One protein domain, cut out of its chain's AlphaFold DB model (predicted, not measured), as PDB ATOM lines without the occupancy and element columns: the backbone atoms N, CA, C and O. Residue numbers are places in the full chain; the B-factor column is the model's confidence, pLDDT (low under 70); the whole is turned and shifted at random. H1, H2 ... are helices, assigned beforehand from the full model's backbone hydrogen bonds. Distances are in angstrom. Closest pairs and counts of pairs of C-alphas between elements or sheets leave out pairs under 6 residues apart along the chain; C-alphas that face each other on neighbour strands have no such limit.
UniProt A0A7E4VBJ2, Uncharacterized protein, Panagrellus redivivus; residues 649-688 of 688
ATOM      1  N   ARG A 649      45.027 108.268  93.826       73.69
ATOM      2  CA  ARG A 649      45.231 107.614  92.528       73.69
ATOM      3  C   ARG A 649      45.710 106.171  92.676       73.69
ATOM      4  O   ARG A 649      45.244 105.313  91.935       73.69
ATOM      5  N   GLU A 650      46.608 105.913  93.618       76.44
ATOM      6  CA  GLU A 650      47.137 104.587  93.931       76.44
ATOM      7  C   GLU A 650      46.031 103.672  94.471       76.44
ATOM      8  O   GLU A 650      45.736 102.654  93.852       76.44
ATOM      9  N   ALA A 651      45.284 104.111  95.492       71.12
ATOM     10  CA  ALA A 651      44.119 103.383  96.008       71.12
ATOM     11  C   ALA A 651      43.038 103.118  94.934       71.12
ATOM     12  O   ALA A 651      42.380 102.076  94.943       71.12
ATOM     13  N   THR A 652      42.869 104.036  93.973       75.62
ATOM     14  CA  THR A 652      41.955 103.852  92.831       75.62
ATOM     15  C   THR A 652      42.459 102.780  91.856       75.62
ATOM     16  O   THR A 652      41.663 101.984  91.358       75.62
ATOM     17  N   LEU A 653      43.766 102.733  91.575       67.31
ATOM     18  CA  LEU A 653      44.367 101.688  90.736       67.31
ATOM     19  C   LEU A 653      44.261 100.316  91.410       67.31
ATOM     20  O   LEU A 653      43.848  99.359  90.759       67.31
ATOM     21  N   ASP A 654      44.531 100.249  92.713       72.56
ATOM     22  CA  ASP A 654      44.445  99.027  93.513       72.56
ATOM     23  C   ASP A 654      43.017  98.450  93.535       72.56
ATOM     24  O   ASP A 654      42.807  97.247  93.355       72.56
ATOM     25  N   PHE A 655      42.002  99.316  93.646       80.06
ATOM     26  CA  PHE A 655      40.595  98.928  93.509       80.06
ATOM     27  C   PHE A 655      40.292  98.313  92.129       80.06
ATOM     28  O   PHE A 655      39.664  97.252  92.047       80.06
ATOM     29  N   TYR A 656      40.757  98.942  91.042       68.75
ATOM     30  CA  TYR A 656      40.556  98.418  89.688       68.75
ATOM     31  C   TYR A 656      41.332  97.124  89.424       68.75
ATOM     32  O   TYR A 656      40.806  96.250  88.733       68.75
ATOM     33  N   GLU A 657      42.535  96.953  89.977       72.62
ATOM     34  CA  GLU A 657      43.274  95.694  89.869       72.62
ATOM     35  C   GLU A 657      42.547  94.572  90.615       72.62
ATOM     36  O   GLU A 657      42.256  93.538  90.009       72.62
ATOM     37  N   ARG A 658      42.133  94.790  91.870       69.56
ATOM     38  CA  ARG A 658      41.363  93.801  92.648       69.56
ATOM     39  C   ARG A 658      40.058  93.413  91.939       69.56
ATOM     40  O   ARG A 658      39.772  92.224  91.808       69.56
ATOM     41  N   GLN A 659      39.313  94.375  91.384       67.81
ATOM     42  CA  GLN A 659      38.095  94.108  90.601       67.81
ATOM     43  C   GLN A 659      38.385  93.368  89.274       67.81
ATOM     44  O   GLN A 659      37.612  92.504  88.843       67.81
ATOM     45  N   THR A 660      39.517  93.655  88.628       68.94
ATOM     46  CA  THR A 660      39.950  92.967  87.399       68.94
ATOM     47  C   THR A 660      40.380  91.526  87.691       68.94
ATOM     48  O   THR A 660      39.974  90.609  86.979       68.94
ATOM     49  N   LEU A 661      41.135  91.293  88.767       56.72
ATOM     50  CA  LEU A 661      41.537  89.960  89.218       56.72
ATOM     51  C   LEU A 661      40.333  89.130  89.676       56.72
ATOM     52  O   LEU A 661      40.234  87.956  89.315       56.72
ATOM     53  N   GLU A 662      39.377  89.725  90.393       71.19
ATOM     54  CA  GLU A 662      38.161  89.022  90.810       71.19
ATOM     55  C   GLU A 662      37.268  88.664  89.609       71.19
ATOM     56  O   GLU A 662      36.773  87.539  89.507       71.19
ATOM     57  N   SER A 663      37.096  89.573  88.643       60.81
ATOM     58  CA  SER A 663      36.359  89.254  87.413       60.81
ATOM     59  C   SER A 663      37.067  88.172  86.584       60.81
ATOM     60  O   SER A 663      36.406  87.231  86.142       60.81
ATOM     61  N   LEU A 664      38.401  88.199  86.470       53.00
ATOM     62  CA  LEU A 664      39.206  87.116  85.880       53.00
ATOM     63  C   LEU A 664      39.050  85.779  86.625       53.00
ATOM     64  O   LEU A 664      38.973  84.729  85.978       53.00
ATOM     65  N   ALA A 665      38.966  85.801  87.958       64.31
ATOM     66  CA  ALA A 665      38.715  84.622  88.783       64.31
ATOM     67  C   ALA A 665      37.317  84.031  88.520       64.31
ATOM     68  O   ALA A 665      37.189  82.811  88.396       64.31
ATOM     69  N   ARG A 666      36.307  84.893  88.338       74.56
ATOM     70  CA  ARG A 666      34.919  84.534  87.991       74.56
ATOM     71  C   ARG A 666      34.741  84.046  86.539       74.56
ATOM     72  O   ARG A 666      33.743  83.387  86.258       74.56
ATOM     73  N   ILE A 667      35.680  84.307  85.617       72.06
ATOM     74  CA  ILE A 667      35.644  83.742  84.249       72.06
ATOM     75  C   ILE A 667      35.806  82.207  84.308       72.06
ATOM     76  O   ILE A 667      36.840  81.733  84.792       72.06
ATOM     77  N   PRO A 668      34.854  81.415  83.761       78.75
ATOM     78  CA  PRO A 668      34.937  79.955  83.736       78.75
ATOM     79  C   PRO A 668      36.233  79.428  83.097       78.75
ATOM     80  O   PRO A 668      36.704  79.991  82.102       78.75
ATOM     81  N   PRO A 669      36.795  78.304  83.586       74.44
ATOM     82  CA  PRO A 669      38.121  77.836  83.177       74.44
ATOM     83  C   PRO A 669      38.236  77.531  81.676       74.44
ATOM     84  O   PRO A 669      39.304  77.728  81.102       74.44
ATOM     85  N   HIS A 670      37.143  77.129  81.013       79.75
ATOM     86  CA  HIS A 670      37.135  76.915  79.563       79.75
ATOM     87  C   HIS A 670      37.293  78.226  78.771       79.75
ATOM     88  O   HIS A 670      38.055  78.263  77.808       79.75
ATOM     89  N   ILE A 671      36.657  79.322  79.209       76.62
ATOM     90  CA  ILE A 671      36.821  80.650  78.595       76.62
ATOM     91  C   ILE A 671      38.229  81.181  78.879       76.62
ATOM     92  O   ILE A 671      38.889  81.679  77.970       76.62
ATOM     93  N   ARG A 672      38.740  81.001  80.107       80.25
ATOM     94  CA  ARG A 672      40.117  81.379  80.470       80.25
ATOM     95  C   ARG A 672      41.145  80.672  79.574       80.25
ATOM     96  O   ARG A 672      42.020  81.329  79.016       80.25
ATOM     97  N   ALA A 673      40.992  79.362  79.363       76.06
ATOM     98  CA  ALA A 673      41.823  78.590  78.439       76.06
ATOM     99  C   ALA A 673      41.686  79.070  76.981       76.06
ATOM    100  O   ALA A 673      42.693  79.239  76.297       76.06
ATOM    101  N   GLN A 674      40.468  79.359  76.513       83.56
ATOM    102  CA  GLN A 674      40.218  79.849  75.153       83.56
ATOM    103  C   GLN A 674      40.829  81.241  74.905       83.56
ATOM    104  O   GLN A 674      41.411  81.478  73.846       83.56
ATOM    105  N   MET A 675      40.761  82.156  75.878       76.00
ATOM    106  CA  MET A 675      41.398  83.476  75.791       76.00
ATOM    107  C   MET A 675      42.928  83.368  75.769       76.00
ATOM    108  O   MET A 675      43.569  84.017  74.941       76.00
ATOM    109  N   LEU A 676      43.514  82.502  76.604       77.75
ATOM    110  CA  LEU A 676      44.952  82.209  76.576       77.75
ATOM    111  C   LEU A 676      45.380  81.601  75.230       77.75
ATOM    112  O   LEU A 676      46.357  82.058  74.639       77.75
ATOM    113  N   GLN A 677      44.609  80.655  74.688       85.00
ATOM    114  CA  GLN A 677      44.868  80.048  73.380       85.00
ATOM    115  C   GLN A 677      44.775  81.075  72.234       85.00
ATOM    116  O   GLN A 677      45.600  81.057  71.320       85.00
ATOM    117  N   MET A 678      43.820  82.012  72.283       76.12
ATOM    118  CA  MET A 678      43.739  83.115  71.314       76.12
ATOM    119  C   MET A 678      44.928  84.079  71.424       76.12
ATOM    120  O   MET A 678      45.456  84.503  70.396       76.12
ATOM    121  N   LEU A 679      45.386  84.402  72.638       74.75
ATOM    122  CA  LEU A 679      46.584  85.223  72.860       74.75
ATOM    123  C   LEU A 679      47.857  84.527  72.353       74.75
ATOM    124  O   LEU A 679      48.710  85.165  71.734       74.75
ATOM    125  N   GLU A 680      47.970  83.214  72.544       80.88
ATOM    126  CA  GLU A 680      49.076  82.416  72.014       80.88
ATOM    127  C   GLU A 680      49.057  82.367  70.475       80.88
ATOM    128  O   GLU A 680      50.092  82.554  69.833       80.88
ATOM    129  N   GLN A 681      47.877  82.210  69.861       80.12
ATOM    130  CA  GLN A 681      47.719  82.293  68.405       80.12
ATOM    131  C   GLN A 681      48.001  83.699  67.850       80.12
ATOM    132  O   GLN A 681      48.559  83.807  66.759       80.12
ATOM    133  N   GLN A 682      47.658  84.771  68.575       68.12
ATOM    134  CA  GLN A 682      48.025  86.150  68.212       68.12
ATOM    135  C   GLN A 682      49.550  86.328  68.218       68.12
ATOM    136  O   GLN A 682      50.102  86.807  67.227       68.12
ATOM    137  N   ARG A 683      50.243  85.869  69.276       67.19
ATOM    138  CA  ARG A 683      51.718  85.877  69.351       67.19
ATOM    139  C   ARG A 683      52.346  85.081  68.201       67.19
ATOM    140  O   ARG A 683      53.215  85.594  67.506       67.19
ATOM    141  N   LYS A 684      51.847  83.873  67.921       72.62
ATOM    142  CA  LYS A 684      52.318  83.026  66.805       72.62
ATOM    143  C   LYS A 684      52.030  83.601  65.406       72.62
ATOM    144  O   LYS A 684      52.638  83.144  64.443       72.62
ATOM    145  N   LYS A 685      51.141  84.595  65.273       74.62
ATOM    146  CA  LYS A 685      50.801  85.264  63.999       74.62
ATOM    147  C   LYS A 685      51.455  86.642  63.803       74.62
ATOM    148  O   LYS A 685      51.256  87.238  62.748       74.62
ATOM    149  N   LYS A 686      52.226  87.153  64.772       60.28
ATOM    150  CA  LYS A 686      52.926  88.450  64.679       60.28
ATOM    151  C   LYS A 686      54.370  88.352  65.201       60.28
ATOM    152  O   LYS A 686      54.598  88.612  66.378       60.28
ATOM    153  N   PRO A 687      55.344  87.996  64.344       50.50
ATOM    154  CA  PRO A 687      56.763  88.005  64.693       50.50
ATOM    155  C   PRO A 687      57.360  89.419  64.538       50.50
ATOM    156  O   PRO A 687      58.071  89.683  63.569       50.50
ATOM    157  N   TYR A 688      57.043  90.320  65.476       40.72
ATOM    158  CA  TYR A 688      57.593  91.682  65.586       40.72
ATOM    159  C   TYR A 688      57.747  92.096  67.054       40.72
ATOM    160  O   TYR A 688      56.755  91.921  67.797       40.72
TER     161      TYR A 688
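Overview. This is residues 649 to 688 of the 688 residues of an uncharacterized protein of Panagrellus redivivus (UniProt A0A7E4VBJ2). Two helices, H1 and H2, meet near their ends as a wide, open V, with a tight link at the corner and a short tail after H2. The arms spread away from each other, and the whole is flat, spanning 37 by 28 by 5 A. The printed part has 40 residues with two named helices, H1 then H2, and no named strand; the class is all helix. It is extended, with a radius of gyration of the C-alphas of 14.1 A.

Arrangement. H1, residues 649 to 666, and H2, residues 669 to 684, are close but not clearly touching. Their closest C-alphas, those of Leu 664 and Arg 672, are 7.9 A apart. Their lines are only just about perpendicular, at 70.4 degrees. In H1 and H2 every O i to N i+4 pair is within hydrogen-bond range.

Along the chain. H1 is 25.7 A long and begins at C-alpha 649, (45.231, 107.614, 92.528). H2 is 22.3 A long and ends at C-alpha 684, (52.318, 83.026, 66.805).

Size, cuts and confidence. The C-alphas farthest apart, those of Ala 651 and Lys 685, are 37.4 A apart. The printed part has no cut. Mean pLDDT of the printed part is 71.3; 14 residues are under 70, among them 658 to 661 and 686 to 688.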